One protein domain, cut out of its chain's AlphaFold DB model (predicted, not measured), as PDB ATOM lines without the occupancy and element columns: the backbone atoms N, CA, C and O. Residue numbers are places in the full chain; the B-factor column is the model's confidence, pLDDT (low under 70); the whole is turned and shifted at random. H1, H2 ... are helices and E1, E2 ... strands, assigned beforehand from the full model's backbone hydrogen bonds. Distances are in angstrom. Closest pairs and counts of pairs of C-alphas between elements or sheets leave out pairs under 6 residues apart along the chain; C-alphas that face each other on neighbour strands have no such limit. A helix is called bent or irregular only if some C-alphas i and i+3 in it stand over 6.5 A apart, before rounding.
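Overview. This is residues 2 to 7 and 18 to 85 of the 103 residues of an uncharacterized protein of Photorhabdus temperata J3 (UniProt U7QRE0). The printed part is an open, flat U with an empty middle: H2 and H3 make one arm, with E1 and H1 at its end, and the long helix H4 makes the other, ending in a small hairpin of E2 and E3. No helix touches another. There are 74 residues, with four named helices and three named strands in the order H1, E1, H2, H3, H4, E2, E3; E2 and E3 form an antiparallel sheet, and the class is mostly helix. It is extended, with a radius of gyration of the C-alphas of 21.3 A and spans of 58 by 42 by 17 A.

Arrangement. H1, residues 2 to 7, comes nearest E1, residues 18 to 20, at the C-alphas of Ser 7 and Ser 20, 7.9 A apart. E1 pairs with no named strand and meets H2, residues 21 to 25, only through their link. H2 and H3, residues 28 to 41, are only just apart, their closest C-alphas 8.4 A from each other. H3 and H4, residues 50 to 69, are apart. The closest C-alphas of H4 and E2, residues 75 to 78, are those of Phe 69 and Ala 75, 7.4 A apart. E2 and E3, residues 81 to 84, form an antiparallel hairpin at 148 degrees, with N 76 and O 83 at 2.8 A and N 78 and O 81 at 2.9 A, within hydrogen-bond range. Every O i to N i+4 pair is within range in H2 and H4, against 1 of 2 in H1 and 8 of 10 in H3.

Along the chain. H1 begins at C-alpha 2 (212.318, 172.938, 197.512). H3 is 19.0 A long and irregular, with C-alphas 33 and 36 at 7.6 A. H4, 27.4 A long, begins at C-alpha 50 (206.003, 184.198, 237.189). E3 ends at C-alpha 84 (197.216, 209.365, 214.257).

Size, cuts and confidence. The C-alphas farthest apart, of His 18 and Gly 79, are 59.5 A apart. Residues 8 to 17 are not printed, and C-alphas 7 and 18 are 11.0 A apart across this cut. Of the links printed whole, none is long. Confidence is under 70 in residues 2 to 7, 21 and 69 to 85.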
ATOM      1  N   LYS A   2     213.390 172.101 196.928       53.06
ATOM      2  CA  LYS A   2     212.318 172.938 197.512       53.06
ATOM      3  C   LYS A   2     211.306 172.175 198.384       53.06
ATOM      4  O   LYS A   2     210.732 172.785 199.278       53.06
ATOM      5  N   ASP A   3     211.115 170.876 198.157       54.78
ATOM      6  CA  ASP A   3     210.097 170.098 198.881       54.78
ATOM      7  C   ASP A   3     210.501 169.740 200.319       54.78
ATOM      8  O   ASP A   3     209.659 169.800 201.205       54.78
ATOM      9  N   ALA A   4     211.791 169.502 200.584       53.19
ATOM     10  CA  ALA A   4     212.303 169.231 201.937       53.19
ATOM     11  C   ALA A   4     212.132 170.433 202.888       53.19
ATOM     12  O   ALA A   4     211.819 170.289 204.062       53.19
ATOM     13  N   LEU A   5     212.252 171.656 202.362       52.72
ATOM     14  CA  LEU A   5     212.003 172.871 203.144       52.72
ATOM     15  C   LEU A   5     210.508 173.103 203.413       52.72
ATOM     16  O   LEU A   5     210.164 173.844 204.328       52.72
ATOM     17  N   ARG A   6     209.617 172.484 202.624       54.84
ATOM     18  CA  ARG A   6     208.165 172.519 202.848       54.84
ATOM     19  C   ARG A   6     207.693 171.433 203.818       54.84
ATOM     20  O   ARG A   6     206.694 171.665 204.489       54.84
ATOM     21  N   SER A   7     208.394 170.298 203.910       60.03
ATOM     22  CA  SER A   7     208.156 169.268 204.937       60.03
ATOM     23  C   SER A   7     208.774 169.623 206.292       60.03
ATOM     24  O   SER A   7     208.352 169.086 207.313       60.03
ATOM     25  N   HIS A  18     219.305 164.160 206.591       70.56
ATOM     26  CA  HIS A  18     218.117 164.999 206.676       70.56
ATOM     27  C   HIS A  18     217.373 164.625 207.957       70.56
ATOM     28  O   HIS A  18     217.061 163.453 208.156       70.56
ATOM     29  N   VAL A  19     217.126 165.605 208.818       70.06
ATOM     30  CA  VAL A  19     216.380 165.455 210.070       70.06
ATOM     31  C   VAL A  19     215.236 166.450 210.083       70.06
ATOM     32  O   VAL A  19     215.391 167.583 209.625       70.06
ATOM     33  N   SER A  20     214.088 166.049 210.616       72.50
ATOM     34  CA  SER A  20     212.959 166.960 210.762       72.50
ATOM     35  C   SER A  20     213.339 168.096 211.715       72.50
ATOM     36  O   SER A  20     213.718 167.878 212.864       72.50
ATOM     37  N   PHE A  21     213.226 169.336 211.246       69.94
ATOM     38  CA  PHE A  21     213.374 170.549 212.048       69.94
ATOM     39  C   PHE A  21     212.450 170.518 213.265       69.94
ATOM     40  O   PHE A  21     212.846 170.931 214.352       69.94
ATOM     41  N   TRP A  22     211.231 169.998 213.097       71.38
ATOM     42  CA  TRP A  22     210.287 169.861 214.197       71.38
ATOM     43  C   TRP A  22     210.742 168.823 215.211       71.38
ATOM     44  O   TRP A  22     210.566 169.064 216.394       71.38
ATOM     45  N   GLU A  23     211.375 167.725 214.789       72.19
ATOM     46  CA  GLU A  23     211.974 166.782 215.740       72.19
ATOM     47  C   GLU A  23     213.126 167.422 216.513       72.19
ATOM     48  O   GLU A  23     213.213 167.225 217.715       72.19
ATOM     49  N   LEU A  24     213.952 168.259 215.878       71.56
ATOM     50  CA  LEU A  24     215.014 168.986 216.586       71.56
ATOM     51  C   LEU A  24     214.468 170.019 217.587       71.56
ATOM     52  O   LEU A  24     215.022 170.182 218.671       71.56
ATOM     53  N   MET A  25     213.402 170.734 217.221       70.25
ATOM     54  CA  MET A  25     212.814 171.796 218.048       70.25
ATOM     55  C   MET A  25     211.866 171.277 219.134       70.25
ATOM     56  O   MET A  25     211.718 171.920 220.170       70.25
ATOM     57  N   LEU A  26     211.188 170.157 218.881       70.44
ATOM     58  CA  LEU A  26     210.166 169.572 219.751       70.44
ATOM     59  C   LEU A  26     210.640 168.273 220.410       70.44
ATOM     60  O   LEU A  26     209.808 167.541 220.949       70.44
ATOM     61  N   ASP A  27     211.944 167.973 220.380       81.75
ATOM     62  CA  ASP A  27     212.503 166.854 221.136       81.75
ATOM     63  C   ASP A  27     212.229 167.075 222.627       81.75
ATOM     64  O   ASP A  27     212.913 167.827 223.327       81.75
ATOM     65  N   GLN A  28     211.193 166.394 223.112       81.69
ATOM     66  CA  GLN A  28     210.732 166.493 224.484       81.69
ATOM     67  C   GLN A  28     211.811 166.021 225.466       81.69
ATOM     68  O   GLN A  28     211.915 166.580 226.554       81.69
ATOM     69  N   HIS A  29     212.618 165.017 225.112       84.38
ATOM     70  CA  HIS A  29     213.669 164.510 225.994       84.38
ATOM     71  C   HIS A  29     214.799 165.526 226.128       84.38
ATOM     72  O   HIS A  29     215.212 165.842 227.247       84.38
ATOM     73  N   HIS A  30     215.248 166.083 225.004       83.50
ATOM     74  CA  HIS A  30     216.258 167.135 225.003       83.50
ATOM     75  C   HIS A  30     215.754 168.407 225.701       83.50
ATOM     76  O   HIS A  30     216.477 169.005 226.500       83.50
ATOM     77  N   TRP A  31     214.489 168.785 225.488       85.44
ATOM     78  CA  TRP A  31     213.870 169.908 226.189       85.44
ATOM     79  C   TRP A  31     213.827 169.693 227.702       85.44
ATOM     80  O   TRP A  31     214.275 170.558 228.445       85.44
ATOM     81  N   GLN A  32     213.356 168.540 228.189       86.75
ATOM     82  CA  GLN A  32     213.321 168.274 229.635       86.75
ATOM     83  C   GLN A  32     214.720 168.309 230.264       86.75
ATOM     84  O   GLN A  32     214.866 168.795 231.383       86.75
ATOM     85  N   ALA A  33     215.748 167.843 229.546       88.75
ATOM     86  CA  ALA A  33     217.128 167.875 230.025       88.75
ATOM     87  C   ALA A  33     217.726 169.296 230.073       88.75
ATOM     88  O   ALA A  33     218.564 169.575 230.928       88.75
ATOM     89  N   THR A  34     217.308 170.192 229.173       89.00
ATOM     90  CA  THR A  34     217.891 171.538 229.027       89.00
ATOM     91  C   THR A  34     217.051 172.662 229.635       89.00
ATOM     92  O   THR A  34     217.586 173.738 229.896       89.00
ATOM     93  N   ARG A  35     215.762 172.426 229.919       88.00
ATOM     94  CA  ARG A  35     214.795 173.448 230.352       88.00
ATOM     95  C   ARG A  35     215.261 174.272 231.547       88.00
ATOM     96  O   ARG A  35     215.172 175.493 231.502       88.00
ATOM     97  N   GLU A  36     215.735 173.628 232.611       89.25
ATOM     98  CA  GLU A  36     216.129 174.342 233.835       89.25
ATOM     99  C   GLU A  36     217.330 175.266 233.583       89.25
ATOM    100  O   GLU A  36     217.329 176.419 234.007       89.25
ATOM    101  N   ALA A  37     218.322 174.800 232.816       90.25
ATOM    102  CA  ALA A  37     219.464 175.621 232.418       90.25
ATOM    103  C   ALA A  37     219.030 176.789 231.518       90.25
ATOM    104  O   ALA A  37     219.461 177.921 231.734       90.25
ATOM    105  N   ALA A  38     218.125 176.535 230.569       88.69
ATOM    106  CA  ALA A  38     217.575 177.563 229.692       88.69
ATOM    107  C   ALA A  38     216.794 178.635 230.472       88.69
ATOM    108  O   ALA A  38     216.912 179.819 230.169       88.69
ATOM    109  N   TYR A  39     216.029 178.255 231.501       90.12
ATOM    110  CA  TYR A  39     215.328 179.213 232.362       90.12
ATOM    111  C   TYR A  39     216.295 180.100 233.142       90.12
ATOM    112  O   TYR A  39     216.051 181.299 233.256       90.12
ATOM    113  N   VAL A  40     217.414 179.552 233.619       89.75
ATOM    114  CA  VAL A  40     218.458 180.343 234.284       89.75
ATOM    115  C   VAL A  40     219.149 181.294 233.301       89.75
ATOM    116  O   VAL A  40     219.299 182.476 233.604       89.75
ATOM    117  N   GLU A  41     219.535 180.809 232.119       92.31
ATOM    118  CA  GLU A  41     220.219 181.612 231.094       92.31
ATOM    119  C   GLU A  41     219.347 182.770 230.589       92.31
ATOM    120  O   GLU A  41     219.803 183.909 230.495       92.31
ATOM    121  N   LEU A  42     218.068 182.491 230.330       91.00
ATOM    122  CA  LEU A  42     217.078 183.476 229.891       91.00
ATOM    123  C   LEU A  42     216.526 184.329 231.042       91.00
ATOM    124  O   LEU A  42     215.581 185.088 230.819       91.00
ATOM    125  N   GLN A  43     217.071 184.180 232.256       90.69
ATOM    126  CA  GLN A  43     216.660 184.908 233.461       90.69
ATOM    127  C   GLN A  43     215.145 184.834 233.697       90.69
ATOM    128  O   GLN A  43     214.509 185.796 234.127       90.69
ATOM    129  N   GLN A  44     214.549 183.684 233.373       90.31
ATOM    130  CA  GLN A  44     213.117 183.482 233.504       90.31
ATOM    131  C   GLN A  44     212.737 183.375 234.984       90.31
ATOM    132  O   GLN A  44     213.433 182.717 235.766       90.31
ATOM    133  N   PRO A  45     211.618 183.993 235.392       87.38
ATOM    134  CA  PRO A  45     211.133 183.884 236.757       87.38
ATOM    135  C   PRO A  45     210.692 182.449 237.064       87.38
ATOM    136  O   PRO A  45     210.202 181.716 236.203       87.38
ATOM    137  N   THR A  46     210.820 182.052 238.330       86.50
ATOM    138  CA  THR A  46     210.346 180.744 238.795       86.50
ATOM    139  C   THR A  46     208.825 180.637 238.697       86.50
ATOM    140  O   THR A  46     208.107 181.639 238.715       86.50
ATOM    141  N   GLN A  47     208.306 179.408 238.656       85.69
ATOM    142  CA  GLN A  47     206.866 179.152 238.528       85.69
ATOM    143  C   GLN A  47     206.021 179.826 239.624       85.69
ATOM    144  O   GLN A  47     204.894 180.242 239.365       85.69
ATOM    145  N   GLU A  48     206.555 179.957 240.837       87.69
ATOM    146  CA  GLU A  48     205.867 180.614 241.955       87.69
ATOM    147  C   GLU A  48     205.750 182.131 241.751       87.69
ATOM    148  O   GLU A  48     204.738 182.735 242.105       87.69
ATOM    149  N   ASN A  49     206.752 182.735 241.108       88.38
ATOM    150  CA  ASN A  49     206.872 184.184 240.964       88.38
ATOM    151  C   ASN A  49     206.458 184.702 239.581       88.38
ATOM    152  O   ASN A  49     206.250 185.904 239.430       88.38
ATOM    153  N   VAL A  50     206.285 183.823 238.586       91.44
ATOM    154  CA  VAL A  50     206.003 184.198 237.189       91.44
ATOM    155  C   VAL A  50     204.783 185.104 237.054       91.44
ATOM    156  O   VAL A  50     204.822 186.082 236.318       91.44
ATOM    157  N   LYS A  51     203.703 184.837 237.800       92.19
ATOM    158  CA  LYS A  51     202.482 185.655 237.726       92.19
ATOM    159  C   LYS A  51     202.738 187.075 238.214       92.19
ATOM    160  O   LYS A  51     202.344 188.028 237.555       92.19
ATOM    161  N   THR A  52     203.399 187.201 239.357       93.38
ATOM    162  CA  THR A  52     203.714 188.498 239.957       93.38
ATOM    163  C   THR A  52     204.695 189.275 239.083       93.38
ATOM    164  O   THR A  52     204.468 190.457 238.839       93.38
ATOM    165  N   ALA A  53     205.727 188.605 238.558       91.88
ATOM    166  CA  ALA A  53     206.694 189.196 237.636       91.88
ATOM    167  C   ALA A  53     206.005 189.734 236.372       91.88
ATOM    168  O   ALA A  53     206.169 190.904 236.045       91.88
ATOM    169  N   LEU A  54     205.144 188.932 235.735       92.25
ATOM    170  CA  LEU A  54     204.402 189.344 234.539       92.25
ATOM    171  C   LEU A  54     203.480 190.541 234.790       92.25
ATOM    172  O   LEU A  54     203.409 191.442 233.962       92.25
ATOM    173  N   ILE A  55     202.766 190.561 235.920       94.06
ATOM    174  CA  ILE A  55     201.890 191.686 236.275       94.06
ATOM    175  C   ILE A  55     202.719 192.960 236.461       94.06
ATOM    176  O   ILE A  55     202.355 194.015 235.941       94.06
ATOM    177  N   LEU A  56     203.836 192.865 237.184       94.06
ATOM    178  CA  LEU A  56     204.704 194.005 237.453       94.06
ATOM    179  C   LEU A  56     205.334 194.548 236.164       94.06
ATOM    180  O   LEU A  56     205.234 195.746 235.901       94.06
ATOM    181  N   GLU A  57     205.919 193.672 235.345       92.00
ATOM    182  CA  GLU A  57     206.510 194.033 234.054       92.00
ATOM    183  C   GLU A  57     205.474 194.646 233.114       92.00
ATOM    184  O   GLU A  57     205.742 195.667 232.482       92.00
ATOM    185  N   PHE A  58     204.264 194.081 233.060       92.56
ATOM    186  CA  PHE A  58     203.181 194.639 232.257       92.56
ATOM    187  C   PHE A  58     202.854 196.073 232.677       92.56
ATOM    188  O   PHE A  58     202.813 196.961 231.828       92.56
ATOM    189  N   HIS A  59     202.640 196.320 233.972       94.06
ATOM    190  CA  HIS A  59     202.325 197.662 234.456       94.06
ATOM    191  C   HIS A  59     203.476 198.644 234.234       94.06
ATOM    192  O   HIS A  59     203.226 199.796 233.874       94.06
ATOM    193  N   GLN A  60     204.721 198.196 234.397       92.19
ATOM    194  CA  GLN A  60     205.894 199.014 234.115       92.19
ATOM    195  C   GLN A  60     205.951 199.403 232.635       92.19
ATOM    196  O   GLN A  60     206.014 200.591 232.320       92.19
ATOM    197  N   ILE A  61     205.886 198.426 231.729       91.81
ATOM    198  CA  ILE A  61     205.958 198.661 230.283       91.81
ATOM    199  C   ILE A  61     204.767 199.500 229.821       91.81
ATOM    200  O   ILE A  61     204.952 200.407 229.016       91.81
ATOM    201  N   ALA A  62     203.563 199.251 230.337       88.69
ATOM    202  CA  ALA A  62     202.383 200.048 230.017       88.69
ATOM    203  C   ALA A  62     202.552 201.511 230.454       88.69
ATOM    204  O   ALA A  62     202.293 202.412 229.661       88.69
ATOM    205  N   GLY A  63     203.049 201.757 231.671       85.31
ATOM    206  CA  GLY A  63     203.308 203.114 232.156       85.31
ATOM    207  C   GLY A  63     204.460 203.812 231.423       85.31
ATOM    208  O   GLY A  63     204.407 205.015 231.176       85.31
ATOM    209  N   GLU A  64     205.509 203.082 231.039       86.50
ATOM    210  CA  GLU A  64     206.577 203.615 230.184       86.50
ATOM    211  C   GLU A  64     206.073 203.929 228.774       86.50
ATOM    212  O   GLU A  64     206.426 204.969 228.216       86.50
ATOM    213  N   ALA A  65     205.244 203.053 228.207       82.88
ATOM    214  CA  ALA A  65     204.626 203.252 226.908       82.88
ATOM    215  C   ALA A  65     203.706 204.472 226.925       82.88
ATOM    216  O   ALA A  65     203.801 205.273 226.010       82.88
ATOM    217  N   GLU A  66     202.896 204.669 227.969       79.94
ATOM    218  CA  GLU A  66     202.048 205.857 228.137       79.94
ATOM    219  C   GLU A  66     202.878 207.150 228.145       79.94
ATOM    220  O   GLU A  66     202.624 208.054 227.352       79.94
ATOM    221  N   LYS A  67     203.951 207.203 228.946       79.94
ATOM    222  CA  LYS A  67     204.866 208.361 228.984       79.94
ATOM    223  C   LYS A  67     205.545 208.627 227.642       79.94
ATOM    224  O   LYS A  67     205.765 209.775 227.271       79.94
ATOM    225  N   ARG A  68     205.935 207.568 226.928       78.12
ATOM    226  CA  ARG A  68     206.571 207.686 225.606       78.12
ATOM    227  C   ARG A  68     205.564 207.991 224.508       78.12
ATOM    228  O   ARG A  68     205.959 208.585 223.517       78.12
ATOM    229  N   PHE A  69     204.299 207.624 224.682       69.38
ATOM    230  CA  PHE A  69     203.237 207.885 223.719       69.38
ATOM    231  C   PHE A  69     203.020 209.385 223.533       69.38
ATOM    232  O   PHE A  69     202.890 209.839 222.406       69.38
ATOM    233  N   GLU A  70     203.076 210.168 224.613       62.97
ATOM    234  CA  GLU A  70     203.018 211.637 224.539       62.97
ATOM    235  C   GLU A  70     204.202 212.251 223.770       62.97
ATOM    236  O   GLU A  70     204.091 213.344 223.216       62.97
ATOM    237  N   LEU A  71     205.338 211.550 223.735       65.62
ATOM    238  CA  LEU A  71     206.550 211.961 223.024       65.62
ATOM    239  C   LEU A  71     206.617 211.396 221.599       65.62
ATOM    240  O   LEU A  71     207.450 211.837 220.803       65.62
ATOM    241  N   ASP A  72     205.773 210.418 221.270       61.56
ATOM    242  CA  ASP A  72     205.754 209.788 219.962       61.56
ATOM    243  C   ASP A  72     204.927 210.644 218.996       61.56
ATOM    244  O   ASP A  72     203.735 210.885 219.171       61.56
ATOM    245  N   SER A  73     205.567 211.087 217.914       63.34
ATOM    246  CA  SER A  73     204.915 211.836 216.832       63.34
ATOM    247  C   SER A  73     204.025 210.946 215.951       63.34
ATOM    248  O   SER A  73     203.616 211.353 214.862       63.34
ATOM    249  N   PHE A  74     203.747 209.716 216.383       66.94
ATOM    250  CA  PHE A  74     202.878 208.783 215.689       66.94
ATOM    251  C   PHE A  74     201.386 209.081 215.918       66.94
ATOM    252  O   PHE A  74     200.586 209.017 214.975       66.94
ATOM    253  N   ALA A  75     200.989 209.421 217.148       67.12
ATOM    254  CA  ALA A  75     199.593 209.656 217.501       67.12
ATOM    255  C   ALA A  75     199.436 210.558 218.736       67.12
ATOM    256  O   ALA A  75     200.220 210.500 219.667       67.12
ATOM    257  N   GLU A  76     198.377 211.363 218.751       65.31
ATOM    258  CA  GLU A  76     198.030 212.288 219.832       65.31
ATOM    259  C   GLU A  76     196.702 211.854 220.470       65.31
ATOM    260  O   GLU A  76     195.778 211.448 219.758       65.31
ATOM    261  N   ILE A  77     196.570 211.947 221.797       68.12
ATOM    262  CA  ILE A  77     195.289 211.712 222.479       68.12
ATOM    263  C   ILE A  77     194.532 213.037 222.587       68.12
ATOM    264  O   ILE A  77     194.937 213.933 223.320       68.12
ATOM    265  N   ARG A  78     193.391 213.151 221.899       67.06
ATOM    266  CA  ARG A  78     192.493 214.314 221.989       67.06
ATOM    267  C   ARG A  78     191.177 213.895 222.624       67.06
ATOM    268  O   ARG A  78     190.452 213.083 222.061       67.06
ATOM    269  N   GLY A  79     190.879 214.414 223.817       65.75
ATOM    270  CA  GLY A  79     189.617 214.125 224.513       65.75
ATOM    271  C   GLY A  79     189.372 212.633 224.789       65.75
ATOM    272  O   GLY A  79     188.230 212.190 224.747       65.75
ATOM    273  N   GLY A  80     190.433 211.849 225.020       68.31
ATOM    274  CA  GLY A  80     190.352 210.395 225.232       68.31
ATOM    275  C   GLY A  80     190.366 209.548 223.952       68.31
ATOM    276  O   GLY A  80     190.277 208.325 224.028       68.31
ATOM    277  N   VAL A  81     190.509 210.170 222.779       67.38
ATOM    278  CA  VAL A  81     190.577 209.483 221.484       67.38
ATOM    279  C   VAL A  81     191.997 209.527 220.929       67.38
ATOM    280  O   VAL A  81     192.592 210.595 220.820       67.38
ATOM    281  N   VAL A  82     192.523 208.368 220.521       64.25
ATOM    282  CA  VAL A  82     193.826 208.263 219.848       64.25
ATOM    283  C   VAL A  82     193.699 208.687 218.380       64.25
ATOM    284  O   VAL A  82     193.051 208.008 217.578       64.25
ATOM    285  N   CYS A  83     194.354 209.788 218.015       64.19
ATOM    286  CA  CYS A  83     194.396 210.339 216.665       64.19
ATOM    287  C   CYS A  83     195.798 210.220 216.065       64.19
ATOM    288  O   CYS A  83     196.734 210.855 216.530       64.19
ATOM    289  N   GLY A  84     195.949 209.436 214.995       63.38
ATOM    290  CA  GLY A  84     197.216 209.365 214.257       63.38
ATOM    291  C   GLY A  84     197.554 210.692 213.569       63.38
ATOM    292  O   GLY A  84     196.672 211.311 212.964       63.38
ATOM    293  N   LEU A  85     198.820 211.107 213.628       60.78
ATOM    294  CA  LEU A  85     199.305 212.309 212.946       60.78
ATOM    295  C   LEU A  85     199.355 212.068 211.419       60.78
ATOM    296  O   LEU A  85     199.648 210.967 210.943       60.78
TER     297      LEU A  85